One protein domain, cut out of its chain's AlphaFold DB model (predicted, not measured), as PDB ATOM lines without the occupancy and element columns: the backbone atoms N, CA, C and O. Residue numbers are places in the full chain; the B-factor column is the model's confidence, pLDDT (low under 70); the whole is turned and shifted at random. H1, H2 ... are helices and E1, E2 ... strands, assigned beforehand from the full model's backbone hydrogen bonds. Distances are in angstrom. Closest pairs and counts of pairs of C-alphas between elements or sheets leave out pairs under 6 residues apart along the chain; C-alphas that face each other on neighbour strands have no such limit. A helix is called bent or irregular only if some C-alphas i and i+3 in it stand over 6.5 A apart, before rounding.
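What this domain is: This is residues 40 to 141 and 154 to 262 of the 298 residues of an uncharacterized protein of Moraxella osloensis (UniProt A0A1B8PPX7). A small twisted sheet of four strands stands as a wall on one side of the domain, with H8 over one face of it, H10 packed behind H8, and H7 and H6 next in the helical body. H1 runs beside the edge strand E2, and H4 and H11 lie side by side at the end of the long axis, with H5 next to H4. The printed part has 211 residues with eleven named helices and four named strands, in the order H1 H2 H3 H4 H5 H6 E1 H7 E2 E3 H8 E4 H9 H10 H11. The sheet runs E2 E3 E1 E4, antiparallel throughout, and the class is mixed, helices and strands. The whole is compact, with a radius of gyration of the C-alphas of 17.3 A and spans of 54 by 39 by 37 A.

Where its parts are: The strands are E1, residues 125 to 131, 19.9 A long, E2, 169 to 172, E3, 177 to 180, and E4, 199 to 203, 13.7 A. C-alpha 125, where E1 begins, is at (64.952, 99.132, 59.305). The longer helices are H1, residues 40 to 58, 26.5 A, H10, 231 to 247, 24.6 A, H8, 182 to 195, 20.2 A, H11, 249 to 262, 19.8 A, H4, 76 to 87, 16.7 A, and H6, 106 to 117, 16.5 A. The shorter ones are H2, 61 to 64, H3, 67 to 74, H5, 95 to 103, H7, 158 to 165, and H9, 219 to 228. H1 begins at C-alpha 40, (66.585, 114.572, 73.760), and H11 ends at C-alpha 262, (83.856, 80.035, 95.224). H3 is irregular: C-alphas 70 and 73 are 7.8 A apart.

How they stand to each other: The sheet is twisted, with C-alphas up to 4.1 A off its best plane. E2 and E3 form a hairpin, with N 171 and O 177 2.8 A apart; E3 and E1 have N 127 and O 178 at 2.9 A, and E1 and E4 have N 128 and O 202 at 2.8 A. H8 is on the sheet over E1, at a height of 9.3 A, and runs along the strands, at 1 degree to E1 on the local plane; the two make two layers, a helix on one face of a sheet. E3, H8 and E4 form a split strand-helix-strand unit, two strands running the same way with E1 between them, and its crossover is right-handed. H1 is on the opposite face, over none of the strands, though only just, since 2 of its C-alphas fall on E2; C-alphas Phe 45 and Tyr 171 are its closest to E2, at 5.5 A. H7 and H9 only graze the sheet, with residues 160 to 164 and 219 to 222. H7 and H10 are the hubs, touching four helices each. H10 touches H8 at a steep tilt of 43 degrees, the same way, closest at the C-alphas of Tyr 191 and Ala 241, 4.8 A. H10 also touches H6, closest at Val 108 and Leu 240, 6.4 A between C-alphas. H1 touches H7 with residues 48 to 52 alone, about perpendicular at 72 degrees, only just past steep. H6 touches H3 with residues 106 to 109 alone, closest at the C-alphas of Ser 69 and His 106, 5.4 A; H2 is close but not clearly touching H6, with C-alphas Leu 64 and Met 113 6.6 A apart. H4 touches H11 at a shallow tilt of 15 degrees, the same way, closest at the C-alphas of Glu 77 and Glu 249, 4.9 A. H4 and H5, a helical hairpin, only just touch, with 3 pairs of C-alphas within 8 A. Every O i to N i+4 pair is within hydrogen-bond range in H1 and H4 to H11; H3 has 2 of 4, and H2 is too short for such a pair.

The domain as a whole: The two C-alphas farthest apart are those of Arg 90 and Asn 211, 55.9 A. Residues 142 to 153 are not printed, and C-alphas 141 and 154 are 10.9 A apart across this cut. Of the links that are printed whole, the one from E4 to H9, residues 204 to 218, is long. Mean pLDDT of the printed part is 86.4; residues 63 to 64, 89 to 93, 133 to 134, 141, 154 and 173 to 175 are under 70.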
ATOM      1  N   GLN A  40      65.337 115.177  73.280       77.75
ATOM      2  CA  GLN A  40      66.585 114.572  73.760       77.75
ATOM      3  C   GLN A  40      66.849 113.205  73.117       77.75
ATOM      4  O   GLN A  40      67.982 112.898  72.751       77.75
ATOM      5  N   TYR A  41      65.802 112.397  72.929       78.00
ATOM      6  CA  TYR A  41      65.895 111.062  72.323       78.00
ATOM      7  C   TYR A  41      66.383 111.177  70.878       78.00
ATOM      8  O   TYR A  41      67.328 110.510  70.462       78.00
ATOM      9  N   THR A  42      65.773 112.111  70.152       81.06
ATOM     10  CA  THR A  42      66.111 112.437  68.767       81.06
ATOM     11  C   THR A  42      67.523 113.026  68.654       81.06
ATOM     12  O   THR A  42      68.262 112.678  67.738       81.06
ATOM     13  N   ALA A  43      67.946 113.856  69.613       82.62
ATOM     14  CA  ALA A  43      69.297 114.414  69.643       82.62
ATOM     15  C   ALA A  43      70.374 113.337  69.842       82.62
ATOM     16  O   ALA A  43      71.368 113.330  69.117       82.62
ATOM     17  N   VAL A  44      70.170 112.404  70.782       80.94
ATOM     18  CA  VAL A  44      71.096 111.276  70.983       80.94
ATOM     19  C   VAL A  44      71.155 110.413  69.731       80.94
ATOM     20  O   VAL A  44      72.250 110.120  69.259       80.94
ATOM     21  N   PHE A  45      70.004 110.070  69.156       85.50
ATOM     22  CA  PHE A  45      69.929 109.293  67.923       85.50
ATOM     23  C   PHE A  45      70.744 109.926  66.781       85.50
ATOM     24  O   PHE A  45      71.620 109.274  66.213       85.50
ATOM     25  N   HIS A  46      70.536 111.214  66.489       85.94
ATOM     26  CA  HIS A  46      71.287 111.894  65.431       85.94
ATOM     27  C   HIS A  46      72.769 112.061  65.760       85.94
ATOM     28  O   HIS A  46      73.601 112.005  64.859       85.94
ATOM     29  N   ALA A  47      73.137 112.247  67.030       84.62
ATOM     30  CA  ALA A  47      74.542 112.290  67.422       84.62
ATOM     31  C   ALA A  47      75.247 110.953  67.138       84.62
ATOM     32  O   ALA A  47      76.382 110.947  66.665       84.62
ATOM     33  N   GLN A  48      74.568 109.828  67.386       85.38
ATOM     34  CA  GLN A  48      75.076 108.492  67.074       85.38
ATOM     35  C   GLN A  48      75.256 108.280  65.574       85.38
ATOM     36  O   GLN A  48      76.319 107.845  65.141       85.38
ATOM     37  N   GLU A  49      74.230 108.615  64.794       85.06
ATOM     38  CA  GLU A  49      74.265 108.510  63.338       85.06
ATOM     39  C   GLU A  49      75.380 109.377  62.742       85.06
ATOM     40  O   GLU A  49      76.221 108.883  61.994       85.06
ATOM     41  N   ASN A  50      75.449 110.650  63.136       86.44
ATOM     42  CA  ASN A  50      76.457 111.582  62.639       86.44
ATOM     43  C   ASN A  50      77.878 111.134  62.983       86.44
ATOM     44  O   ASN A  50      78.762 111.275  62.145       86.44
ATOM     45  N   ALA A  51      78.109 110.584  64.180       81.94
ATOM     46  CA  ALA A  51      79.428 110.091  64.569       81.94
ATOM     47  C   ALA A  51      79.916 108.972  63.636       81.94
ATOM     48  O   ALA A  51      81.060 108.996  63.189       81.94
ATOM     49  N   VAL A  52      79.035 108.026  63.300       80.44
ATOM     50  CA  VAL A  52      79.345 106.908  62.399       80.44
ATOM     51  C   VAL A  52      79.547 107.399  60.966       80.44
ATOM     52  O   VAL A  52      80.537 107.042  60.331       80.44
ATOM     53  N   THR A  53      78.649 108.254  60.473       83.81
ATOM     54  CA  THR A  53      78.736 108.828  59.123       83.81
ATOM     55  C   THR A  53      80.028 109.616  58.945       83.81
ATOM     56  O   THR A  53      80.800 109.336  58.031       83.81
ATOM     57  N   GLN A  54      80.328 110.533  59.868       83.44
ATOM     58  CA  GLN A  54      81.570 111.307  59.835       83.44
ATOM     59  C   GLN A  54      82.793 110.396  59.862       83.44
ATOM     60  O   GLN A  54      83.744 110.624  59.115       83.44
ATOM     61  N   TYR A  55      82.765 109.359  60.695       79.94
ATOM     62  CA  TYR A  55      83.867 108.424  60.805       79.94
ATOM     63  C   TYR A  55      84.130 107.681  59.486       79.94
ATOM     64  O   TYR A  55      85.274 107.664  59.035       79.94
ATOM     65  N   PHE A  56      83.107 107.134  58.822       79.12
ATOM     66  CA  PHE A  56      83.287 106.448  57.536       79.12
ATOM     67  C   PHE A  56      83.621 107.394  56.372       79.12
ATOM     68  O   PHE A  56      84.373 107.007  55.482       79.12
ATOM     69  N   GLU A  57      83.108 108.625  56.373       84.75
ATOM     70  CA  GLU A  57      83.387 109.608  55.315       84.75
ATOM     71  C   GLU A  57      84.810 110.184  55.384       84.75
ATOM     72  O   GLU A  57      85.396 110.504  54.349       84.75
ATOM     73  N   HIS A  58      85.375 110.326  56.587       81.44
ATOM     74  CA  HIS A  58      86.639 111.044  56.798       81.44
ATOM     75  C   HIS A  58      87.826 110.137  57.151       81.44
ATOM     76  O   HIS A  58      88.969 110.601  57.119       81.44
ATOM     77  N   SER A  59      87.597 108.863  57.486       77.19
ATOM     78  CA  SER A  59      88.674 107.936  57.856       77.19
ATOM     79  C   SER A  59      89.245 107.214  56.641       77.19
ATOM     80  O   SER A  59      88.518 106.712  55.785       77.19
ATOM     81  N   GLN A  60      90.571 107.087  56.590       76.00
ATOM     82  CA  GLN A  60      91.202 106.213  55.601       76.00
ATOM     83  C   GLN A  60      91.048 104.738  56.000       76.00
ATOM     84  O   GLN A  60      91.077 104.442  57.196       76.00
ATOM     85  N   PRO A  61      91.002 103.787  55.043       71.00
ATOM     86  CA  PRO A  61      90.832 102.363  55.341       71.00
ATOM     87  C   PRO A  61      91.783 101.840  56.427       71.00
ATOM     88  O   PRO A  61      91.355 101.191  57.368       71.00
ATOM     89  N   HIS A  62      93.062 102.214  56.394       70.94
ATOM     90  CA  HIS A  62      94.044 101.770  57.391       70.94
ATOM     91  C   HIS A  62      93.751 102.234  58.830       70.94
ATOM     92  O   HIS A  62      94.195 101.590  59.775       70.94
ATOM     93  N   GLN A  63      93.012 103.331  59.019       69.88
ATOM     94  CA  GLN A  63      92.617 103.814  60.349       69.88
ATOM     95  C   GLN A  63      91.455 103.004  60.935       69.88
ATOM     96  O   GLN A  63      91.343 102.891  62.154       69.88
ATOM     97  N   LEU A  64      90.630 102.400  60.074       68.38
ATOM     98  CA  LEU A  64      89.514 101.542  60.472       68.38
ATOM     99  C   LEU A  64      90.005 100.209  61.076       68.38
ATOM    100  O   LEU A  64      89.335  99.659  61.939       68.38
ATOM    101  N   LEU A  65      91.185  99.715  60.667       75.00
ATOM    102  CA  LEU A  65      91.761  98.427  61.108       75.00
ATOM    103  C   LEU A  65      92.200  98.380  62.579       75.00
ATOM    104  O   LEU A  65      92.529  97.311  63.083       75.00
ATOM    105  N   PHE A  66      92.275  99.516  63.273       82.56
ATOM    106  CA  PHE A  66      92.840  99.560  64.630       82.56
ATOM    107  C   PHE A  66      92.033 100.410  65.602       82.56
ATOM    108  O   PHE A  66      92.485 100.669  66.721       82.56
ATOM    109  N   TYR A  67      90.873 100.897  65.184       87.25
ATOM    110  CA  TYR A  67      90.135 101.884  65.948       87.25
ATOM    111  C   TYR A  67      89.671 101.333  67.301       87.25
ATOM    112  O   TYR A  67      90.013 101.900  68.342       87.25
ATOM    113  N   ILE A  68      88.980 100.198  67.312       90.62
ATOM    114  CA  ILE A  68      88.460  99.543  68.514       90.62
ATOM    115  C   ILE A  68      89.617  99.135  69.425       90.62
ATOM    116  O   ILE A  68      89.606  99.436  70.623       90.62
ATOM    117  N   SER A  69      90.649  98.504  68.866       90.75
ATOM    118  CA  SER A  69      91.847  98.110  69.606       90.75
ATOM    119  C   SER A  69      92.536  99.313  70.268       90.75
ATOM    120  O   SER A  69      92.896  99.247  71.448       90.75
ATOM    121  N   SER A  70      92.641 100.454  69.571       90.31
ATOM    122  CA  SER A  70      93.248 101.680  70.115       90.31
ATOM    123  C   SER A  70      92.454 102.285  71.279       90.31
ATOM    124  O   SER A  70      93.030 102.892  72.185       90.31
ATOM    125  N   LYS A  71      91.132 102.076  71.296       89.94
ATOM    126  CA  LYS A  71      90.202 102.590  72.311       89.94
ATOM    127  C   LYS A  71      89.989 101.634  73.482       89.94
ATOM    128  O   LYS A  71      89.302 101.991  74.436       89.94
ATOM    129  N   LYS A  72      90.641 100.466  73.483       91.31
ATOM    130  CA  LYS A  72      90.531  99.428  74.522       91.31
ATOM    131  C   LYS A  72      90.495  99.969  75.953       91.31
ATOM    132  O   LYS A  72      89.704  99.492  76.757       91.31
ATOM    133  N   SER A  73      91.353 100.928  76.305       90.06
ATOM    134  CA  SER A  73      91.446 101.471  77.671       90.06
ATOM    135  C   SER A  73      90.211 102.263  78.122       90.06
ATOM    136  O   SER A  73      90.007 102.438  79.323       90.06
ATOM    137  N   GLN A  74      89.386 102.724  77.182       89.81
ATOM    138  CA  GLN A  74      88.187 103.525  77.438       89.81
ATOM    139  C   GLN A  74      86.973 102.649  77.766       89.81
ATOM    140  O   GLN A  74      86.097 103.068  78.528       89.81
ATOM    141  N   PHE A  75      86.977 101.414  77.260       91.62
ATOM    142  CA  PHE A  75      85.905 100.448  77.447       91.62
ATOM    143  C   PHE A  75      85.702 100.072  78.916       91.62
ATOM    144  O   PHE A  75      86.647  99.756  79.652       91.62
ATOM    145  N   ILE A  76      84.439 100.058  79.340       89.94
ATOM    146  CA  ILE A  76      84.027  99.633  80.677       89.94
ATOM    147  C   ILE A  76      84.445  98.189  80.947       89.94
ATOM    148  O   ILE A  76      84.881  97.874  82.053       89.94
ATOM    149  N   GLU A  77      84.402  97.338  79.925       92.38
ATOM    150  CA  GLU A  77      84.834  95.948  79.987       92.38
ATOM    151  C   GLU A  77      86.302  95.847  80.423       92.38
ATOM    152  O   GLU A  77      86.646  95.029  81.277       92.38
ATOM    153  N   THR A  78      87.162  96.734  79.910       90.88
ATOM    154  CA  THR A  78      88.579  96.788  80.294       90.88
ATOM    155  C   THR A  78      88.734  97.209  81.747       90.88
ATOM    156  O   THR A  78      89.496  96.582  82.484       90.88
ATOM    157  N   LYS A  79      87.997  98.234  82.190       90.00
ATOM    158  CA  LYS A  79      88.024  98.683  83.592       90.00
ATOM    159  C   LYS A  79      87.576  97.559  84.534       90.00
ATOM    160  O   LYS A  79      88.261  97.262  85.511       90.00
ATOM    161  N   LYS A  80      86.478  96.879  84.200       90.19
ATOM    162  CA  LYS A  80      85.931  95.740  84.952       90.19
ATOM    163  C   LYS A  80      86.885  94.552  84.989       90.19
ATOM    164  O   LYS A  80      87.041  93.941  86.043       90.19
ATOM    165  N   LEU A  81      87.579  94.259  83.890       90.56
ATOM    166  CA  LEU A  81      88.612  93.228  83.870       90.56
ATOM    167  C   LEU A  81      89.751  93.546  84.846       90.56
ATOM    168  O   LEU A  81      90.215  92.643  85.538       90.56
ATOM    169  N   GLN A  82      90.205  94.803  84.921       89.00
ATOM    170  CA  GLN A  82      91.251  95.174  85.881       89.00
ATOM    171  C   GLN A  82      90.784  94.955  87.319       89.00
ATOM    172  O   GLN A  82      91.506  94.347  88.103       89.00
ATOM    173  N   VAL A  83      89.548  95.349  87.645       87.31
ATOM    174  CA  VAL A  83      88.947  95.062  88.958       87.31
ATOM    175  C   VAL A  83      88.905  93.554  89.224       87.31
ATOM    176  O   VAL A  83      89.367  93.108  90.271       87.31
ATOM    177  N   ALA A  84      88.437  92.752  88.263       86.50
ATOM    178  CA  ALA A  84      88.388  91.297  88.398       86.50
ATOM    179  C   ALA A  84      89.773  90.687  88.667       86.50
ATOM    180  O   ALA A  84      89.894  89.774  89.479       86.50
ATOM    181  N   LYS A  85      90.830  91.201  88.025       86.06
ATOM    182  CA  LYS A  85      92.207  90.752  88.270       86.06
ATOM    183  C   LYS A  85      92.693  91.066  89.677       86.06
ATOM    184  O   LYS A  85      93.321  90.206  90.278       86.06
ATOM    185  N   TYR A  86      92.396  92.258  90.199       81.44
ATOM    186  CA  TYR A  86      92.753  92.607  91.577       81.44
ATOM    187  C   TYR A  86      92.074  91.689  92.597       81.44
ATOM    188  O   TYR A  86      92.678  91.348  93.609       81.44
ATOM    189  N   LEU A  87      90.840  91.259  92.319       76.62
ATOM    190  CA  LEU A  87      90.095  90.338  93.180       76.62
ATOM    191  C   LEU A  87      90.583  88.883  93.064       76.62
ATOM    192  O   LEU A  87      90.485  88.115  94.019       76.62
ATOM    193  N   ASN A  88      91.137  88.489  91.917       74.38
ATOM    194  CA  ASN A  88      91.525  87.110  91.624       74.38
ATOM    195  C   ASN A  88      92.940  86.762  92.118       74.38
ATOM    196  O   ASN A  88      93.815  86.413  91.326       74.38
ATOM    197  N   MET A  89      93.171  86.813  93.431       63.69
ATOM    198  CA  MET A  89      94.489  86.530  94.028       63.69
ATOM    199  C   MET A  89      94.996  85.085  93.825       63.69
ATOM    200  O   MET A  89      96.171  84.819  94.063       63.69
ATOM    201  N   ARG A  90      94.136  84.149  93.394       65.19
ATOM    202  CA  ARG A  90      94.434  82.704  93.272       65.19
ATOM    203  C   ARG A  90      94.278  82.132  91.849       65.19
ATOM    204  O   ARG A  90      94.422  80.935  91.659       65.19
ATOM    205  N   ASP A  91      93.972  82.973  90.863       65.25
ATOM    206  CA  ASP A  91      93.660  82.613  89.466       65.25
ATOM    207  C   ASP A  91      92.589  81.519  89.232       65.25
ATOM    208  O   ASP A  91      92.716  80.646  88.377       65.25
ATOM    209  N   ASN A  92      91.475  81.573  89.965       63.94
ATOM    210  CA  ASN A  92      90.534  80.445  90.063       63.94
ATOM    211  C   ASN A  92      89.420  80.392  88.993       63.94
ATOM    212  O   ASN A  92      88.624  79.451  88.983       63.94
ATOM    213  N   VAL A  93      89.289  81.392  88.112       68.00
ATOM    214  CA  VAL A  93      88.081  81.556  87.259       68.00
ATOM    215  C   VAL A  93      88.356  81.827  85.775       68.00
ATOM    216  O   VAL A  93      87.485  82.322  85.058       68.00
ATOM    217  N   GLY A  94      89.547  81.479  85.281       73.38
ATOM    218  CA  GLY A  94      89.851  81.560  83.849       73.38
ATOM    219  C   GLY A  94      89.986  82.992  83.318       73.38
ATOM    220  O   GLY A  94      89.682  83.249  82.149       73.38
ATOM    221  N   LEU A  95      90.464  83.934  84.146       81.25
ATOM    222  CA  LEU A  95      90.731  85.311  83.705       81.25
ATOM    223  C   LEU A  95      91.803  85.379  82.608       81.25
ATOM    224  O   LEU A  95      91.789  86.318  81.815       81.25
ATOM    225  N   MET A  96      92.682  84.379  82.505       82.00
ATOM    226  CA  MET A  96      93.680  84.281  81.436       82.00
ATOM    227  C   MET A  96      93.063  84.174  80.035       82.00
ATOM    228  O   MET A  96      93.515  84.848  79.111       82.00
ATOM    229  N   GLN A  97      91.994  83.387  79.873       84.88
ATOM    230  CA  GLN A  97      91.289  83.269  78.587       84.88
ATOM    231  C   GLN A  97      90.633  84.597  78.205       84.88
ATOM    232  O   GLN A  97      90.706  85.036  77.060       84.88
ATOM    233  N   LEU A  98      90.046  85.277  79.190       87.12
ATOM    234  CA  LEU A  98      89.468  86.597  78.998       87.12
ATOM    235  C   LEU A  98      90.550  87.617  78.615       87.12
ATOM    236  O   LEU A  98      90.398  88.328  77.628       87.12
ATOM    237  N   GLN A  99      91.685  87.634  79.314       88.12
ATOM    238  CA  GLN A  99      92.818  88.495  78.976       88.12
ATOM    239  C   GLN A  99      93.317  88.264  77.546       88.12
ATOM    240  O   GLN A  99      93.644  89.230  76.856       88.12
ATOM    241  N   HIS A 100      93.359  87.009  77.095       90.88
ATOM    242  CA  HIS A 100      93.726  86.678  75.724       90.88
ATOM    243  C   HIS A 100      92.770  87.334  74.718       90.88
ATOM    244  O   HIS A 100      93.231  87.969  73.773       90.88
ATOM    245  N   LEU A 101      91.456  87.280  74.947       91.88
ATOM    246  CA  LEU A 101      90.486  87.983  74.100       91.88
ATOM    247  C   LEU A 101      90.701  89.506  74.130       91.88
ATOM    248  O   LEU A 101      90.719  90.165  73.095       91.88
ATOM    249  N   PHE A 102      90.971  90.100  75.289       91.25
ATOM    250  CA  PHE A 102      91.282  91.533  75.335       91.25
ATOM    251  C   PHE A 102      92.578  91.897  74.599       91.25
ATOM    252  O   PHE A 102      92.716  93.018  74.111       91.25
ATOM    253  N   ASN A 103      93.567  91.007  74.554       90.56
ATOM    254  CA  ASN A 103      94.821  91.242  73.834       90.56
ATOM    255  C   ASN A 103      94.654  91.157  72.314       90.56
ATOM    256  O   ASN A 103      95.420  91.785  71.592       90.56
ATOM    257  N   ASN A 104      93.630  90.447  71.842       92.31
ATOM    258  CA  ASN A 104      93.374  90.232  70.422       92.31
ATOM    259  C   ASN A 104      92.191  91.061  69.890       92.31
ATOM    260  O   ASN A 104      91.521  90.652  68.951       92.31
ATOM    261  N   LEU A 105      91.935  92.247  70.463       92.56
ATOM    262  CA  LEU A 105      90.840  93.122  70.011       92.56
ATOM    263  C   LEU A 105      90.948  93.565  68.545       92.56
ATOM    264  O   LEU A 105      89.924  93.884  67.958       92.56
ATOM    265  N   HIS A 106      92.138  93.517  67.944       91.81
ATOM    266  CA  HIS A 106      92.315  93.756  66.508       91.81
ATOM    267  C   HIS A 106      91.479  92.798  65.638       91.81
ATOM    268  O   HIS A 106      91.045  93.184  64.565       91.81
ATOM    269  N   ILE A 107      91.152  91.590  66.122       93.12
ATOM    270  CA  ILE A 107      90.235  90.672  65.423       93.12
ATOM    271  C   ILE A 107      88.843  91.304  65.272       93.12
ATOM    272  O   ILE A 107      88.164  91.094  64.271       93.12
ATOM    273  N   VAL A 108      88.402  92.085  66.265       94.56
ATOM    274  CA  VAL A 108      87.131  92.817  66.192       94.56
ATOM    275  C   VAL A 108      87.217  93.903  65.126       94.56
ATOM    276  O   VAL A 108      86.290  94.018  64.331       94.56
ATOM    277  N   ASP A 109      88.318  94.657  65.082       92.19
ATOM    278  CA  ASP A 109      88.551  95.649  64.029       92.19
ATOM    279  C   ASP A 109      88.515  95.005  62.632       92.19
ATOM    280  O   ASP A 109      87.786  95.476  61.759       92.19
ATOM    281  N   ASP A 110      89.222  93.887  62.439       92.25
ATOM    282  CA  ASP A 110      89.265  93.146  61.172       92.25
ATOM    283  C   ASP A 110      87.869  92.663  60.744       92.25
ATOM    284  O   ASP A 110      87.477  92.803  59.582       92.25
ATOM    285  N   LEU A 111      87.089  92.118  61.686       94.50
ATOM    286  CA  LEU A 111      85.721  91.664  61.432       94.50
ATOM    287  C   LEU A 111      84.794  92.830  61.094       94.50
ATOM    288  O   LEU A 111      84.059  92.754  60.112       94.50
ATOM    289  N   VAL A 112      84.832  93.911  61.877       92.62
ATOM    290  CA  VAL A 112      84.020  95.110  61.638       92.62
ATOM    291  C   VAL A 112      84.353  95.703  60.279       92.62
ATOM    292  O   VAL A 112      83.441  95.998  59.508       92.62
ATOM    293  N   MET A 113      85.638  95.817  59.945       89.69
ATOM    294  CA  MET A 113      86.071  96.257  58.630       89.69
ATOM    295  C   MET A 113      85.522  95.339  57.537       89.69
ATOM    296  O   MET A 113      84.919  95.830  56.582       89.69
ATOM    297  N   SER A 114      85.739  94.028  57.653       91.69
ATOM    298  CA  SER A 114      85.320  93.057  56.640       91.69
ATOM    299  C   SER A 114      83.814  93.129  56.398       91.69
ATOM    300  O   SER A 114      83.385  93.257  55.253       91.69
ATOM    301  N   ILE A 115      83.019  93.161  57.469       93.19
ATOM    302  CA  ILE A 115      81.562  93.282  57.402       93.19
ATOM    303  C   ILE A 115      81.157  94.613  56.759       93.19
ATOM    304  O   ILE A 115      80.321  94.616  55.858       93.19
ATOM    305  N   SER A 116      81.773  95.724  57.175       87.44
ATOM    306  CA  SER A 116      81.446  97.072  56.684       87.44
ATOM    307  C   SER A 116      81.675  97.218  55.175       87.44
ATOM    308  O   SER A 116      80.891  97.869  54.492       87.44
ATOM    309  N   HIS A 117      82.706  96.564  54.627       86.19
ATOM    310  CA  HIS A 117      82.994  96.580  53.186       86.19
ATOM    311  C   HIS A 117      82.019  95.740  52.349       86.19
ATOM    312  O   HIS A 117      81.910  95.956  51.144       86.19
ATOM    313  N   HIS A 118      81.314  94.791  52.969       89.44
ATOM    314  CA  HIS A 118      80.393  93.873  52.293       89.44
ATOM    315  C   HIS A 118      78.935  94.105  52.706       89.44
ATOM    316  O   HIS A 118      78.092  93.221  52.536       89.44
ATOM    317  N   LEU A 119      78.620  95.287  53.250       86.88
ATOM    318  CA  LEU A 119      77.251  95.636  53.609       86.88
ATOM    319  C   LEU A 119      76.366  95.647  52.354       86.88
ATOM    320  O   LEU A 119      76.649  96.389  51.409       86.88
ATOM    321  N   PRO A 120      75.283  94.852  52.317       86.69
ATOM    322  CA  PRO A 120      74.329  94.931  51.229       86.69
ATOM    323  C   PRO A 120      73.640  96.305  51.233       86.69
ATOM    324  O   PRO A 120      73.344  96.850  52.295       86.69
ATOM    325  N   PRO A 121      73.322  96.870  50.059       86.25
ATOM    326  CA  PRO A 121      72.558  98.104  49.996       86.25
ATOM    327  C   PRO A 121      71.159  97.868  50.577       86.25
ATOM    328  O   PRO A 121      70.355  97.116  50.023       86.25
ATOM    329  N   GLN A 122      70.859  98.521  51.697       88.25
ATOM    330  CA  GLN A 122      69.589  98.387  52.400       88.25
ATOM    331  C   GLN A 122      69.140  99.743  52.949       88.25
ATOM    332  O   GLN A 122      69.951 100.529  53.435       88.25
ATOM    333  N   ARG A 123      67.830 100.010  52.923       88.81
ATOM    334  CA  ARG A 123      67.265 101.096  53.733       88.81
ATOM    335  C   ARG A 123      67.321 100.709  55.217       88.81
ATOM    336  O   ARG A 123      67.065  99.541  55.517       88.81
ATOM    337  N   PRO A 124      67.592 101.652  56.137       91.44
ATOM    338  CA  PRO A 124      67.538 101.373  57.565       91.44
ATOM    339  C   PRO A 124      66.179 100.790  57.947       91.44
ATOM    340  O   PRO A 124      65.148 101.273  57.479       91.44
ATOM    341  N   ILE A 125      66.169  99.765  58.789       92.88
ATOM    342  CA  ILE A 125      64.952  99.132  59.305       92.88
ATOM    343  C   ILE A 125      64.835  99.379  60.804       92.88
ATOM    344  O   ILE A 125      65.839  99.543  61.492       92.88
ATOM    345  N   GLY A 126      63.603  99.393  61.307       91.94
ATOM    346  CA  GLY A 126      63.322  99.554  62.731       91.94
ATOM    347  C   GLY A 126      63.067  98.227  63.445       91.94
ATOM    348  O   GLY A 126      62.213  97.451  63.011       91.94
ATOM    349  N   TRP A 127      63.727  97.986  64.579       92.56
ATOM    350  CA  TRP A 127      63.411  96.874  65.487       92.56
ATOM    351  C   TRP A 127      63.469  97.280  66.962       92.56
ATOM    352  O   TRP A 127      63.999  98.318  67.337       92.56
ATOM    353  N   GLN A 128      62.893  96.443  67.814       89.62
ATOM    354  CA  GLN A 128      62.848  96.604  69.259       89.62
ATOM    355  C   GLN A 128      63.434  95.361  69.922       89.62
ATOM    356  O   GLN A 128      63.052  94.251  69.548       89.62
ATOM    357  N   ILE A 129      64.287  95.543  70.934       88.12
ATOM    358  CA  ILE A 129      64.772  94.453  71.794       88.12
ATOM    359  C   ILE A 129      64.337  94.698  73.231       88.12
ATOM    360  O   ILE A 129      64.736  95.673  73.859       88.12
ATOM    361  N   VAL A 130      63.571  93.758  73.777       86.00
ATOM    362  CA  VAL A 130      63.206  93.739  75.197       86.00
ATOM    363  C   VAL A 130      63.977  92.620  75.883       86.00
ATOM    364  O   VAL A 130      63.957  91.486  75.411       86.00
ATOM    365  N   SER A 131      64.634  92.923  77.000       81.81
ATOM    366  CA  SER A 131      65.356  91.953  77.829       81.81
ATOM    367  C   SER A 131      65.089  92.188  79.313       81.81
ATOM    368  O   SER A 131      64.799  93.307  79.726       81.81
ATOM    369  N   GLN A 132      65.224  91.142  80.131       72.19
ATOM    370  CA  GLN A 132      64.987  91.234  81.583       72.19
ATOM    371  C   GLN A 132      66.010  92.121  82.320       72.19
ATOM    372  O   GLN A 132      65.704  92.674  83.375       72.19
ATOM    373  N   SER A 133      67.217  92.269  81.773       68.25
ATOM    374  CA  SER A 133      68.272  93.133  82.313       68.25
ATOM    375  C   SER A 133      68.335  94.446  81.537       68.25
ATOM    376  O   SER A 133      68.195  94.449  80.312       68.25
ATOM    377  N   LYS A 134      68.567  95.561  82.238       69.38
ATOM    378  CA  LYS A 134      68.641  96.888  81.613       69.38
ATOM    379  C   LYS A 134      69.973  97.067  80.868       69.38
ATOM    380  O   LYS A 134      71.030  96.829  81.439       69.38
ATOM    381  N   ASN A 135      69.890  97.496  79.606       78.12
ATOM    382  CA  ASN A 135      70.977  97.987  78.743       78.12
ATOM    383  C   ASN A 135      72.274  97.143  78.685       78.12
ATOM    384  O   ASN A 135      73.374  97.655  78.874       78.12
ATOM    385  N   LEU A 136      72.166  95.854  78.344       81.56
ATOM    386  CA  LEU A 136      73.324  94.946  78.221       81.56
ATOM    387  C   LEU A 136      74.292  95.265  77.064       81.56
ATOM    388  O   LEU A 136      75.365  94.668  76.980       81.56
ATOM    389  N   MET A 137      73.913  96.173  76.162       83.81
ATOM    390  CA  MET A 137      74.773  96.661  75.075       83.81
ATOM    391  C   MET A 137      75.446  97.995  75.405       83.81
ATOM    392  O   MET A 137      76.206  98.484  74.581       83.81
ATOM    393  N   ASN A 138      75.202  98.567  76.594       81.81
ATOM    394  CA  ASN A 138      75.825  99.813  77.053       81.81
ATOM    395  C   ASN A 138      75.616 101.011  76.118       81.81
ATOM    396  O   ASN A 138      76.492 101.855  75.950       81.81
ATOM    397  N   LEU A 139      74.440 101.098  75.511       79.31
ATOM    398  CA  LEU A 139      74.124 102.180  74.592       79.31
ATOM    399  C   LEU A 139      73.738 103.457  75.343       79.31
ATOM    400  O   LEU A 139      73.162 103.369  76.431       79.31
ATOM    401  N   PRO A 140      73.971 104.639  74.754       71.88
ATOM    402  CA  PRO A 140      73.350 105.875  75.191       71.88
ATOM    403  C   PRO A 140      71.848 105.719  75.362       71.88
ATOM    404  O   PRO A 140      71.139 105.272  74.460       71.88
ATOM    405  N   THR A 141      71.365 106.101  76.536       65.31
ATOM    406  CA  THR A 141      69.944 106.100  76.840       65.31
ATOM    407  C   THR A 141      69.557 107.382  77.559       65.31
ATOM    408  O   THR A 141      70.384 108.083  78.130       65.31
ATOM    409  N   LEU A 154      79.570 106.321  73.242       64.12
ATOM    410  CA  LEU A 154      79.731 105.294  72.212       64.12
ATOM    411  C   LEU A 154      81.008 104.478  72.304       64.12
ATOM    412  O   LEU A 154      81.002 103.266  72.102       64.12
ATOM    413  N   GLU A 155      82.083 105.145  72.696       73.00
ATOM    414  CA  GLU A 155      83.402 104.554  72.883       73.00
ATOM    415  C   GLU A 155      83.581 103.978  74.303       73.00
ATOM    416  O   GLU A 155      84.696 103.657  74.708       73.00
ATOM    417  N   HIS A 156      82.505 103.854  75.094       84.44
ATOM    418  CA  HIS A 156      82.586 103.335  76.464       84.44
ATOM    419  C   HIS A 156      82.322 101.838  76.581       84.44
ATOM    420  O   HIS A 156      82.572 101.279  77.648       84.44
ATOM    421  N   SER A 157      81.838 101.175  75.534       90.31
ATOM    422  CA  SER A 157      81.655  99.724  75.529       90.31
ATOM    423  C   SER A 157      81.907  99.150  74.152       90.31
ATOM    424  O   SER A 157      81.474  99.723  73.154       90.31
ATOM    425  N   LEU A 158      82.537  97.975  74.114       92.81
ATOM    426  CA  LEU A 158      82.808  97.283  72.859       92.81
ATOM    427  C   LEU A 158      81.526  97.032  72.054       92.81
ATOM    428  O   LEU A 158      81.493  97.296  70.856       92.81
ATOM    429  N   ALA A 159      80.471  96.525  72.700       92.50
ATOM    430  CA  ALA A 159      79.225  96.185  72.015       92.50
ATOM    431  C   ALA A 159      78.528  97.438  71.456       92.50
ATOM    432  O   ALA A 159      78.042  97.408  70.325       92.50
ATOM    433  N   ALA A 160      78.537  98.539  72.216       89.50
ATOM    434  CA  ALA A 160      78.017  99.831  71.772       89.50
ATOM    435  C   ALA A 160      78.807 100.378  70.576       89.50
ATOM    436  O   ALA A 160      78.205 100.824  69.606       89.50
ATOM    437  N   THR A 161      80.139 100.301  70.611       90.50
ATOM    438  CA  THR A 161      80.977 100.735  69.488       90.50
ATOM    439  C   THR A 161      80.709  99.876  68.250       90.50
ATOM    440  O   THR A 161      80.419 100.401  67.182       90.50
ATOM    441  N   VAL A 162      80.725  98.549  68.383       92.94
ATOM    442  CA  VAL A 162      80.530  97.628  67.253       92.94
ATOM    443  C   VAL A 162      79.172  97.816  66.584       92.94
ATOM    444  O   VAL A 162      79.105  97.932  65.363       92.94
ATOM    445  N   ILE A 163      78.082  97.862  67.356       90.56
ATOM    446  CA  ILE A 163      76.741  97.948  66.765       90.56
ATOM    447  C   ILE A 163      76.543  99.257  65.985       90.56
ATOM    448  O   ILE A 163      75.822  99.290  64.991       90.56
ATOM    449  N   GLN A 164      77.240 100.320  66.375       88.31
ATOM    450  CA  GLN A 164      77.231 101.579  65.647       88.31
ATOM    451  C   GLN A 164      78.008 101.545  64.350       88.31
ATOM    452  O   GLN A 164      77.532 102.076  63.355       88.31
ATOM    453  N   PHE A 165      79.160 100.879  64.327       89.00
ATOM    454  CA  PHE A 165      79.875 100.627  63.076       89.00
ATOM    455  C   PHE A 165      79.034  99.804  62.094       89.00
ATOM    456  O   PHE A 165      79.149  99.977  60.887       89.00
ATOM    457  N   LEU A 166      78.120  98.974  62.603       90.69
ATOM    458  CA  LEU A 166      77.100  98.295  61.798       90.69
ATOM    459  C   LEU A 166      75.922  99.209  61.397       90.69
ATOM    460  O   LEU A 166      74.902  98.716  60.914       90.69
ATOM    461  N   GLY A 167      76.036 100.522  61.598       87.50
ATOM    462  CA  GLY A 167      75.045 101.521  61.204       87.50
ATOM    463  C   GLY A 167      73.767 101.480  62.036       87.50
ATOM    464  O   GLY A 167      72.688 101.696  61.488       87.50
ATOM    465  N   VAL A 168      73.852 101.139  63.327       89.31
ATOM    466  CA  VAL A 168      72.690 101.115  64.227       89.31
ATOM    467  C   VAL A 168      72.743 102.246  65.236       89.31
ATOM    468  O   VAL A 168      73.708 102.386  65.988       89.31
ATOM    469  N   ALA A 169      71.643 102.981  65.324       87.31
ATOM    470  CA  ALA A 169      71.401 103.959  66.370       87.31
ATOM    471  C   ALA A 169      70.238 103.520  67.273       87.31
ATOM    472  O   ALA A 169      69.327 102.791  66.865       87.31
ATOM    473  N   CYS A 170      70.295 103.949  68.531       83.94
ATOM    474  CA  CYS A 170      69.309 103.663  69.563       83.94
ATOM    475  C   CYS A 170      68.444 104.903  69.803       83.94
ATOM    476  O   CYS A 170      68.955 105.997  70.028       83.94
ATOM    477  N   TYR A 171      67.127 104.722  69.792       75.31
ATOM    478  CA  TYR A 171      66.151 105.798  69.938       75.31
ATOM    479  C   TYR A 171      65.471 105.823  71.320       75.31
ATOM    480  O   TYR A 171      64.850 106.820  71.677       75.31
ATOM    481  N   HIS A 172      65.560 104.753  72.129       71.06
ATOM    482  CA  HIS A 172      64.801 104.667  73.388       71.06
ATOM    483  C   HIS A 172      65.493 103.859  74.498       71.06
ATOM    484  O   HIS A 172      66.013 102.775  74.252       71.06
ATOM    485  N   ASN A 173      65.395 104.340  75.750       58.50
ATOM    486  CA  ASN A 173      66.002 103.713  76.938       58.50
ATOM    487  C   ASN A 173      65.361 102.367  77.328       58.50
ATOM    488  O   ASN A 173      66.027 101.345  77.399       58.50
ATOM    489  N   ASP A 174      64.049 102.364  77.573       58.25
ATOM    490  CA  ASP A 174      63.373 101.241  78.248       58.25
ATOM    491  C   ASP A 174      63.166  99.998  77.368       58.25
ATOM    492  O   ASP A 174      63.125  98.865  77.837       58.25
ATOM    493  N   ARG A 175      63.025 100.214  76.061       63.19
ATOM    494  CA  ARG A 175      62.608  99.184  75.111       63.19
ATOM    495  C   ARG A 175      63.649  98.878  74.042       63.19
ATOM    496  O   ARG A 175      63.352  98.062  73.184       63.19
ATOM    497  N   GLY A 176      64.821  99.524  74.066       74.44
ATOM    498  CA  GLY A 176      65.865  99.327  73.056       74.44
ATOM    499  C   GLY A 176      65.299  99.446  71.643       74.44
ATOM    500  O   GLY A 176      65.227  98.453  70.920       74.44
ATOM    501  N   TYR A 177      64.789 100.627  71.287       86.19
ATOM    502  CA  TYR A 177      64.356 100.887  69.913       86.19
ATOM    503  C   TYR A 177      65.588 101.153  69.068       86.19
ATOM    504  O   TYR A 177      66.352 102.068  69.362       86.19
ATOM    505  N   PHE A 178      65.759 100.355  68.031       89.00
ATOM    506  CA  PHE A 178      66.894 100.385  67.135       89.00
ATOM    507  C   PHE A 178      66.436 100.725  65.737       89.00
ATOM    508  O   PHE A 178      65.424 100.207  65.260       89.00
ATOM    509  N   VAL A 179      67.215 101.567  65.073       90.38
ATOM    510  CA  VAL A 179      67.087 101.795  63.641       90.38
ATOM    511  C   VAL A 179      68.466 101.660  63.024       90.38
ATOM    512  O   VAL A 179      69.433 102.231  63.526       90.38
ATOM    513  N   GLY A 180      68.561 100.865  61.963       91.31
ATOM    514  CA  GLY A 180      69.834 100.623  61.301       91.31
ATOM    515  C   GLY A 180      69.813  99.463  60.323       91.31
ATOM    516  O   GLY A 180      68.764  99.064  59.814       91.31
ATOM    517  N   HIS A 181      70.994  98.919  60.062       92.94
ATOM    518  CA  HIS A 181      71.186  97.826  59.117       92.94
ATOM    519  C   HIS A 181      70.742  96.461  59.685       92.94
ATOM    520  O   HIS A 181      70.888  96.191  60.880       92.94
ATOM    521  N   ILE A 182      70.280  95.541  58.825       94.12
ATOM    522  CA  ILE A 182      69.857  94.179  59.223       94.12
ATOM    523  C   ILE A 182      70.963  93.369  59.920       94.12
ATOM    524  O   ILE A 182      70.690  92.504  60.751       94.12
ATOM    525  N   LEU A 183      72.231  93.657  59.628       95.06
ATOM    526  CA  LEU A 183      73.351  93.000  60.311       95.06
ATOM    527  C   LEU A 183      73.474  93.423  61.771       95.06
ATOM    528  O   LEU A 183      73.868  92.611  62.600       95.06
ATOM    529  N   GLY A 184      73.094  94.654  62.109       93.88
ATOM    530  CA  GLY A 184      73.040  95.101  63.494       93.88
ATOM    531  C   GLY A 184      71.898  94.449  64.279       93.88
ATOM    532  O   GLY A 184      72.072  94.086  65.446       93.88
ATOM    533  N   TYR A 185      70.762  94.191  63.618       94.44
ATOM    534  CA  TYR A 185      69.706  93.324  64.154       94.44
ATOM    535  C   TYR A 185      70.260  91.926  64.463       94.44
ATOM    536  O   TYR A 185      70.070  91.401  65.563       94.44
ATOM    537  N   LEU A 186      70.982  91.334  63.505       95.94
ATOM    538  CA  LEU A 186      71.526  89.984  63.625       95.94
ATOM    539  C   LEU A 186      72.592  89.894  64.727       95.94
ATOM    540  O   LEU A 186      72.520  89.003  65.575       95.94
ATOM    541  N   PHE A 187      73.517  90.858  64.763       96.50
ATOM    542  CA  PHE A 187      74.511  91.019  65.823       96.50
ATOM    543  C   PHE A 187      73.844  91.054  67.193       96.50
ATOM    544  O   PHE A 187      74.230  90.297  68.080       96.50
ATOM    545  N   SER A 188      72.807  91.881  67.351       93.44
ATOM    546  CA  SER A 188      72.101  92.007  68.624       93.44
ATOM    547  C   SER A 188      71.493  90.669  69.050       93.44
ATOM    548  O   SER A 188      71.708  90.228  70.174       93.44
ATOM    549  N   CYS A 189      70.797  89.971  68.149       94.31
ATOM    550  CA  CYS A 189      70.213  88.663  68.459       94.31
ATOM    551  C   CYS A 189      71.279  87.656  68.918       94.31
ATOM    552  O   CYS A 189      71.126  87.018  69.960       94.31
ATOM    553  N   TYR A 190      72.386  87.544  68.181       97.00
ATOM    554  CA  TYR A 190      73.483  86.646  68.542       97.00
ATOM    555  C   TYR A 190      74.164  87.035  69.853       97.00
ATOM    556  O   TYR A 190      74.466  86.163  70.668       97.00
ATOM    557  N   TYR A 191      74.355  88.331  70.090       95.75
ATOM    558  CA  TYR A 191      74.951  88.853  71.312       95.75
ATOM    559  C   TYR A 191      74.099  88.476  72.528       95.75
ATOM    560  O   TYR A 191      74.586  87.800  73.434       95.75
ATOM    561  N   PHE A 192      72.803  88.814  72.523       92.94
ATOM    562  CA  PHE A 192      71.897  88.474  73.624       92.94
ATOM    563  C   PHE A 192      71.741  86.956  73.806       92.94
ATOM    564  O   PHE A 192      71.742  86.478  74.945       92.94
ATOM    565  N   ALA A 193      71.675  86.183  72.715       93.81
ATOM    566  CA  ALA A 193      71.654  84.722  72.790       93.81
ATOM    567  C   ALA A 193      72.893  84.172  73.511       93.81
ATOM    568  O   ALA A 193      72.765  83.322  74.393       93.81
ATOM    569  N   HIS A 194      74.085  84.692  73.204       95.19
ATOM    570  CA  HIS A 194      75.325  84.249  73.842       95.19
ATOM    571  C   HIS A 194      75.501  84.691  75.288       95.19
ATOM    572  O   HIS A 194      76.140  83.976  76.060       95.19
ATOM    573  N   LEU A 195      74.913  85.815  75.696       91.88
ATOM    574  CA  LEU A 195      74.875  86.183  77.114       91.88
ATOM    575  C   LEU A 195      74.015  85.209  77.947       91.88
ATOM    576  O   LEU A 195      74.132  85.175  79.180       91.88
ATOM    577  N   GLY A 196      73.164  84.406  77.297       89.69
ATOM    578  CA  GLY A 196      72.244  83.486  77.964       89.69
ATOM    579  C   GLY A 196      71.187  84.236  78.770       89.69
ATOM    580  O   GLY A 196      70.884  83.859  79.901       89.69
ATOM    581  N   VAL A 197      70.696  85.352  78.228       87.31
ATOM    582  CA  VAL A 197      69.642  86.173  78.835       87.31
ATOM    583  C   VAL A 197      68.344  86.006  78.065       87.31
ATOM    584  O   VAL A 197      68.350  85.787  76.856       87.31
ATOM    585  N   ASN A 198      67.216  86.147  78.756       89.19
ATOM    586  CA  ASN A 198      65.920  86.160  78.095       89.19
ATOM    587  C   ASN A 198      65.734  87.492  77.366       89.19
ATOM    588  O   ASN A 198      65.765  88.558  77.993       89.19
ATOM    589  N   TYR A 199      65.526  87.412  76.055       90.38
ATOM    590  CA  TYR A 199      65.262  88.559  75.202       90.38
ATOM    591  C   TYR A 199      64.178  88.233  74.171       90.38
ATOM    592  O   TYR A 199      63.980  87.079  73.792       90.38
ATOM    593  N   SER A 200      63.477  89.262  73.712       89.44
ATOM    594  CA  SER A 200      62.545  89.191  72.590       89.44
ATOM    595  C   SER A 200      62.851  90.314  71.617       89.44
ATOM    596  O   SER A 200      63.052  91.453  72.048       89.44
ATOM    597  N   VAL A 201      62.838  90.002  70.322       90.19
ATOM    598  CA  VAL A 201      63.065  90.983  69.261       90.19
ATOM    599  C   VAL A 201      61.856  91.044  68.347       90.19
ATOM    600  O   VAL A 201      61.352  90.011  67.906       90.19
ATOM    601  N   THR A 202      61.386  92.252  68.060       91.00
ATOM    602  CA  THR A 202      60.241  92.482  67.173       91.00
ATOM    603  C   THR A 202      60.515  93.652  66.233       91.00
ATOM    604  O   THR A 202      61.125  94.627  66.673       91.00
ATOM    605  N   PRO A 203      60.039  93.622  64.976       91.19
ATOM    606  CA  PRO A 203      60.039  94.816  64.134       91.19
ATOM    607  C   PRO A 203      59.283  95.970  64.805       91.19
ATOM    608  O   PRO A 203      58.293  95.736  65.509       91.19
ATOM    609  N   LEU A 204      59.726  97.210  64.580       89.12
ATOM    610  CA  LEU A 204      58.958  98.380  65.009       89.12
ATOM    611  C   LEU A 204      57.649  98.427  64.224       89.12
ATOM    612  O   LEU A 204      57.648  98.280  63.008       89.12
ATOM    613  N   LYS A 205      56.530  98.599  64.930       78.06
ATOM    614  CA  LYS A 205      55.185  98.582  64.328       78.06
ATOM    615  C   LYS A 205      54.785  99.918  63.709       78.06
ATOM    616  O   LYS A 205      53.903  99.956  62.861       78.06
ATOM    617  N   GLU A 206      55.410 100.999  64.154       75.81
ATOM    618  CA  GLU A 206      55.060 102.371  63.802       75.81
ATOM    619  C   GLU A 206      56.334 103.190  63.628       75.81
ATOM    620  O   GLU A 206      57.390 102.822  64.151       75.81
ATOM    621  N   ALA A 207      56.215 104.316  62.922       72.19
ATOM    622  CA  ALA A 207      57.274 105.305  62.789       72.19
ATOM    623  C   ALA A 207      57.525 106.002  64.140       72.19
ATOM    624  O   ALA A 207      57.096 107.126  64.370       72.19
ATOM    625  N   ALA A 208      58.222 105.315  65.047       75.31
ATOM    626  CA  ALA A 208      58.572 105.811  66.374       75.31
ATOM    627  C   ALA A 208      59.454 107.070  66.337       75.31
ATOM    628  O   ALA A 208      59.468 107.811  67.311       75.31
ATOM    629  N   ILE A 209      60.166 107.308  65.228       78.38
ATOM    630  CA  ILE A 209      61.059 108.452  65.027       78.38
ATOM    631  C   ILE A 209      60.401 109.401  64.022       78.38
ATOM    632  O   ILE A 209      60.353 109.075  62.830       78.38
ATOM    633  N   PRO A 210      59.885 110.561  64.460       74.69
ATOM    634  CA  PRO A 210      59.331 111.553  63.552       74.69
ATOM    635  C   PRO A 210      60.396 112.031  62.560       74.69
ATOM    636  O   PRO A 210      61.517 112.339  62.953       74.69
ATOM    637  N   ASN A 211      60.031 112.143  61.282       77.62
ATOM    638  CA  ASN A 211      60.865 112.726  60.222       77.62
ATOM    639  C   ASN A 211      62.183 111.989  59.899       77.62
ATOM    640  O   ASN A 211      63.014 112.550  59.187       77.62
ATOM    641  N   TYR A 212      62.373 110.743  60.350       82.31
ATOM    642  CA  TYR A 212      63.517 109.919  59.944       82.31
ATOM    643  C   TYR A 212      63.108 108.867  58.894       82.31
ATOM    644  O   TYR A 212      62.153 108.118  59.124       82.31
ATOM    645  N   PRO A 213      63.794 108.775  57.738       82.31
ATOM    646  CA  PRO A 213      63.393 107.897  56.643       82.31
ATOM    647  C   PRO A 213      63.896 106.458  56.849       82.31
ATOM    648  O   PRO A 213      64.858 106.026  56.218       82.31
ATOM    649  N   TYR A 214      63.213 105.689  57.699       89.88
ATOM    650  CA  TYR A 214      63.464 104.254  57.868       89.88
ATOM    651  C   TYR A 214      62.276 103.398  57.426       89.88
ATOM    652  O   TYR A 214      61.128 103.839  57.382       89.88
ATOM    653  N   GLN A 215      62.559 102.148  57.075       89.44
ATOM    654  CA  GLN A 215      61.572 101.185  56.628       89.44
ATOM    655  C   GLN A 215      60.952 100.456  57.828       89.44
ATOM    656  O   GLN A 215      61.626  99.744  58.577       89.44
ATOM    657  N   VAL A 216      59.638 100.610  57.977       88.44
ATOM    658  CA  VAL A 216      58.809  99.783  58.860       88.44
ATOM    659  C   VAL A 216      58.510  98.483  58.121       88.44
ATOM    660  O   VAL A 216      57.898  98.510  57.054       88.44
ATOM    661  N   ILE A 217      58.973  97.359  58.664       90.50
ATOM    662  CA  ILE A 217      58.808  96.032  58.060       90.50
ATOM    663  C   ILE A 217      58.011  95.112  58.975       90.50
ATOM    664  O   ILE A 217      58.031  95.253  60.197       90.50
ATOM    665  N   ASN A 218      57.330  94.129  58.394       91.56
ATOM    666  CA  ASN A 218      56.695  93.063  59.170       91.56
ATOM    667  C   ASN A 218      57.660  91.886  59.426       91.56
ATOM    668  O   ASN A 218      58.777  91.829  58.914       91.56
ATOM    669  N   VAL A 219      57.218  90.913  60.228       91.31
ATOM    670  CA  VAL A 219      58.033  89.738  60.586       91.31
ATOM    671  C   VAL A 219      58.424  88.911  59.354       91.31
ATOM    672  O   VAL A 219      59.555  88.443  59.273       91.31
ATOM    673  N   ALA A 220      57.529  88.744  58.379       92.75
ATOM    674  CA  ALA A 220      57.818  87.952  57.183       92.75
ATOM    675  C   ALA A 220      58.880  88.620  56.294       92.75
ATOM    676  O   ALA A 220      59.760  87.946  55.764       92.75
ATOM    677  N   GLU A 221      58.829  89.943  56.156       92.62
ATOM    678  CA  GLU A 221      59.840  90.734  55.448       92.62
ATOM    679  C   GLU A 221      61.194  90.681  56.150       92.62
ATOM    680  O   GLU A 221      62.212  90.466  55.495       92.62
ATOM    681  N   LEU A 222      61.206  90.788  57.481       92.06
ATOM    682  CA  LEU A 222      62.416  90.633  58.282       92.06
ATOM    683  C   LEU A 222      63.060  89.254  58.069       92.06
ATOM    684  O   LEU A 222      64.262  89.164  57.830       92.06
ATOM    685  N   VAL A 223      62.263  88.182  58.094       92.19
ATOM    686  CA  VAL A 223      62.751  86.819  57.830       92.19
ATOM    687  C   VAL A 223      63.328  86.699  56.420       92.19
ATOM    688  O   VAL A 223      64.402  86.127  56.255       92.19
ATOM    689  N   ARG A 224      62.669  87.271  55.406       93.75
ATOM    690  CA  ARG A 224      63.180  87.268  54.024       93.75
ATOM    691  C   ARG A 224      64.502  88.021  53.895       93.75
ATOM    692  O   ARG A 224      65.408  87.520  53.235       93.75
ATOM    693  N   LEU A 225      64.633  89.178  54.547       92.38
ATOM    694  CA  LEU A 225      65.887  89.931  54.583       92.38
ATOM    695  C   LEU A 225      67.005  89.084  55.193       92.38
ATOM    696  O   LEU A 225      68.053  88.927  54.575       92.38
ATOM    697  N   LEU A 226      66.754  88.455  56.344       93.19
ATOM    698  CA  LEU A 226      67.719  87.560  56.985       93.19
ATOM    699  C   LEU A 226      68.100  86.371  56.096       93.19
ATOM    700  O   LEU A 226      69.267  85.998  56.042       93.19
ATOM    701  N   GLN A 227      67.142  85.780  55.384       93.44
ATOM    702  CA  GLN A 227      67.399  84.673  54.458       93.44
ATOM    703  C   GLN A 227      68.223  85.103  53.241       93.44
ATOM    704  O   GLN A 227      69.024  84.311  52.759       93.44
ATOM    705  N   SER A 228      68.060  86.345  52.776       92.88
ATOM    706  CA  SER A 228      68.788  86.881  51.619       92.88
ATOM    707  C   SER A 228      70.247  87.252  51.897       92.88
ATOM    708  O   SER A 228      71.007  87.470  50.957       92.88
ATOM    709  N   LEU A 229      70.641  87.340  53.171       94.00
ATOM    710  CA  LEU A 229      72.015  87.640  53.553       94.00
ATOM    711  C   LEU A 229      72.950  86.476  53.223       94.00
ATOM    712  O   LEU A 229      72.608  85.312  53.442       94.00
ATOM    713  N   ASP A 230      74.156  86.823  52.785       94.44
ATOM    714  CA  ASP A 230      75.240  85.876  52.556       94.44
ATOM    715  C   ASP A 230      75.630  85.122  53.843       94.44
ATOM    716  O   ASP A 230      75.706  85.700  54.931       94.44
ATOM    717  N   GLU A 231      75.875  83.816  53.723       94.94
ATOM    718  CA  GLU A 231      76.191  82.950  54.867       94.94
ATOM    719  C   GLU A 231      77.565  83.256  55.474       94.94
ATOM    720  O   GLU A 231      77.723  83.185  56.694       94.94
ATOM    721  N   SER A 232      78.550  83.656  54.661       95.50
ATOM    722  CA  SER A 232      79.858  84.076  55.177       95.50
ATOM    723  C   SER A 232      79.714  85.351  56.009       95.50
ATOM    724  O   SER A 232      80.244  85.436  57.118       95.50
ATOM    725  N   LEU A 233      78.912  86.308  55.537       95.12
ATOM    726  CA  LEU A 233      78.617  87.536  56.273       95.12
ATOM    727  C   LEU A 233      77.879  87.258  57.594       95.12
ATOM    728  O   LEU A 233      78.238  87.815  58.634       95.12
ATOM    729  N   LYS A 234      76.896  86.344  57.598       96.38
ATOM    730  CA  LYS A 234      76.234  85.892  58.839       96.38
ATOM    731  C   LYS A 234      77.225  85.267  59.815       96.38
ATOM    732  O   LYS A 234      77.140  85.545  61.012       96.38
ATOM    733  N   ALA A 235      78.152  84.445  59.323       97.56
ATOM    734  CA  ALA A 235      79.169  83.802  60.146       97.56
ATOM    735  C   ALA A 235      80.127  84.824  60.776       97.56
ATOM    736  O   ALA A 235      80.425  84.720  61.965       97.56
ATOM    737  N   GLN A 236      80.551  85.846  60.028       97.25
ATOM    738  CA  GLN A 236      81.378  86.935  60.557       97.25
ATOM    739  C   GLN A 236      80.640  87.753  61.623       97.25
ATOM    740  O   GLN A 236      81.187  88.011  62.694       97.25
ATOM    741  N   VAL A 237      79.373  88.108  61.376       97.62
ATOM    742  CA  VAL A 237      78.536  88.816  62.363       97.62
ATOM    743  C   VAL A 237      78.327  87.968  63.619       97.62
ATOM    744  O   VAL A 237      78.368  88.492  64.732       97.62
ATOM    745  N   TYR A 238      78.148  86.655  63.461       97.88
ATOM    746  CA  TYR A 238      78.067  85.722  64.579       97.88
ATOM    747  C   TYR A 238      79.366  85.709  65.389       97.88
ATOM    748  O   TYR A 238      79.313  85.960  66.590       97.88
ATOM    749  N   GLN A 239      80.523  85.510  64.745       97.25
ATOM    750  CA  GLN A 239      81.845  85.541  65.391       97.25
ATOM    751  C   GLN A 239      82.063  86.838  66.176       97.25
ATOM    752  O   GLN A 239      82.452  86.800  67.346       97.25
ATOM    753  N   LEU A 240      81.745  87.972  65.551       97.06
ATOM    754  CA  LEU A 240      81.822  89.296  66.154       97.06
ATOM    755  C   LEU A 240      80.941  89.398  67.410       97.06
ATOM    756  O   LEU A 240      81.397  89.874  68.453       97.06
ATOM    757  N   ALA A 241      79.706  88.898  67.344       97.31
ATOM    758  CA  ALA A 241      78.786  88.877  68.476       97.31
ATOM    759  C   ALA A 241      79.272  87.979  69.626       97.31
ATOM    760  O   ALA A 241      79.195  88.403  70.781       97.31
ATOM    761  N   ILE A 242      79.820  86.786  69.341       96.50
ATOM    762  CA  ILE A 242      80.398  85.917  70.384       96.50
ATOM    763  C   ILE A 242      81.538  86.641  71.090       96.50
ATOM    764  O   ILE A 242      81.591  86.661  72.320       96.50
ATOM    765  N   TYR A 243      82.441  87.241  70.311       96.56
ATOM    766  CA  TYR A 243      83.609  87.927  70.841       96.56
ATOM    767  C   TYR A 243      83.187  89.038  71.803       96.56
ATOM    768  O   TYR A 243      83.632  89.080  72.953       96.56
ATOM    769  N   CYS A 244      82.258  89.890  71.359       95.88
ATOM    770  CA  CYS A 244      81.710  90.968  72.174       95.88
ATOM    771  C   CYS A 244      81.020  90.428  73.432       95.88
ATOM    772  O   CYS A 244      81.238  90.947  74.524       95.88
ATOM    773  N   ALA A 245      80.222  89.363  73.311       95.19
ATOM    774  CA  ALA A 245      79.504  88.771  74.437       95.19
ATOM    775  C   ALA A 245      80.458  88.192  75.492       95.19
ATOM    776  O   ALA A 245      80.258  88.407  76.688       95.19
ATOM    777  N   GLN A 246      81.525  87.507  75.074       93.44
ATOM    778  CA  GLN A 246      82.493  86.877  75.978       93.44
ATOM    779  C   GLN A 246      83.271  87.876  76.832       93.44
ATOM    780  O   GLN A 246      83.624  87.544  77.976       93.44
ATOM    781  N   ILE A 247      83.537  89.063  76.278       93.06
ATOM    782  CA  ILE A 247      84.261  90.130  76.969       93.06
ATOM    783  C   ILE A 247      83.360  91.205  77.579       93.06
ATOM    784  O   ILE A 247      83.872  92.068  78.281       93.06
ATOM    785  N   SER A 248      82.047  91.139  77.338       92.88
ATOM    786  CA  SER A 248      81.059  92.092  77.851       92.88
ATOM    787  C   SER A 248      81.153  92.282  79.365       92.88
ATOM    788  O   SER A 248      81.501  91.358  80.102       92.88
ATOM    789  N   GLU A 249      80.756  93.461  79.847       91.00
ATOM    790  CA  GLU A 249      80.695  93.764  81.282       91.00
ATOM    791  C   GLU A 249      79.886  92.705  82.030       91.00
ATOM    792  O   GLU A 249      80.335  92.200  83.053       91.00
ATOM    793  N   TYR A 250      78.755  92.291  81.462       90.38
ATOM    794  CA  TYR A 250      77.917  91.236  82.015       90.38
ATOM    795  C   TYR A 250      78.661  89.900  82.167       90.38
ATOM    796  O   TYR A 250      78.544  89.223  83.189       90.38
ATOM    797  N   ALA A 251      79.459  89.507  81.170       89.75
ATOM    798  CA  ALA A 251      80.255  88.289  81.246       89.75
ATOM    799  C   ALA A 251      81.421  88.408  82.241       89.75
ATOM    800  O   ALA A 251      81.831  87.399  82.822       89.75
ATOM    801  N   VAL A 252      81.979  89.605  82.446       89.75
ATOM    802  CA  VAL A 252      82.971  89.844  83.506       89.75
ATOM    803  C   VAL A 252      82.307  89.771  84.881       89.75
ATOM    804  O   VAL A 252      82.802  89.055  85.749       89.75
ATOM    805  N   ASP A 253      81.156  90.417  85.055       89.81
ATOM    806  CA  ASP A 253      80.406  90.436  86.312       89.81
ATOM    807  C   ASP A 253      79.984  89.018  86.733       89.81
ATOM    808  O   ASP A 253      80.238  88.625  87.869       89.81
ATOM    809  N   LYS A 254      79.486  88.182  85.807       88.69
ATOM    810  CA  LYS A 254      79.204  86.754  86.080       88.69
ATOM    811  C   LYS A 254      80.426  85.972  86.572       88.69
ATOM    812  O   LYS A 254      80.303  85.055  87.385       88.69
ATOM    813  N   ARG A 255      81.623  86.287  86.068       87.44
ATOM    814  CA  ARG A 255      82.866  85.632  86.515       87.44
ATOM    815  C   ARG A 255      83.282  86.113  87.902       87.44
ATOM    816  O   ARG A 255      83.712  85.287  88.703       87.44
ATOM    817  N   ILE A 256      83.128  87.407  88.189       86.62
ATOM    818  CA  ILE A 256      83.342  87.965  89.532       86.62
ATOM    819  C   ILE A 256      82.370  87.317  90.523       86.62
ATOM    820  O   ILE A 256      82.798  86.844  91.569       86.62
ATOM    821  N   GLU A 257      81.088  87.206  90.180       88.00
ATOM    822  CA  GLU A 257      80.086  86.531  91.012       88.00
ATOM    823  C   GLU A 257      80.493  85.081  91.319       88.00
ATOM    824  O   GLU A 257      80.531  84.668  92.479       88.00
ATOM    825  N   LYS A 258      80.898  84.317  90.296       87.12
ATOM    826  CA  LYS A 258      81.392  82.944  90.473       87.12
ATOM    827  C   LYS A 258      82.624  82.877  91.384       87.12
ATOM    828  O   LYS A 258      82.750  81.940  92.173       87.12
ATOM    829  N   MET A 259      83.528  83.848  91.277       84.06
ATOM    830  CA  MET A 259      84.703  83.957  92.145       84.06
ATOM    831  C   MET A 259      84.291  84.175  93.604       84.06
ATOM    832  O   MET A 259      84.764  83.447  94.473       84.06
ATOM    833  N   LEU A 260      83.360  85.097  93.862       83.12
ATOM    834  CA  LEU A 260      82.833  85.365  95.203       83.12
ATOM    835  C   LEU A 260      82.155  84.128  95.805       83.12
ATOM    836  O   LEU A 260      82.439  83.769  96.946       83.12
ATOM    837  N   ILE A 261      81.317  83.433  95.029       84.38
ATOM    838  CA  ILE A 261      80.674  82.180  95.458       84.38
ATOM    839  C   ILE A 261      81.727  81.125  95.811       84.38
ATOM    840  O   ILE A 261      81.603  80.438  96.824       84.38
ATOM    841  N   THR A 262      82.771  80.997  94.989       82.81
ATOM    842  CA  THR A 262      83.856  80.035  95.224       82.81
ATOM    843  C   THR A 262      84.611  80.359  96.507       82.81
ATOM    844  O   THR A 262      84.854  79.453  97.295       82.81
TER     845      THR A 262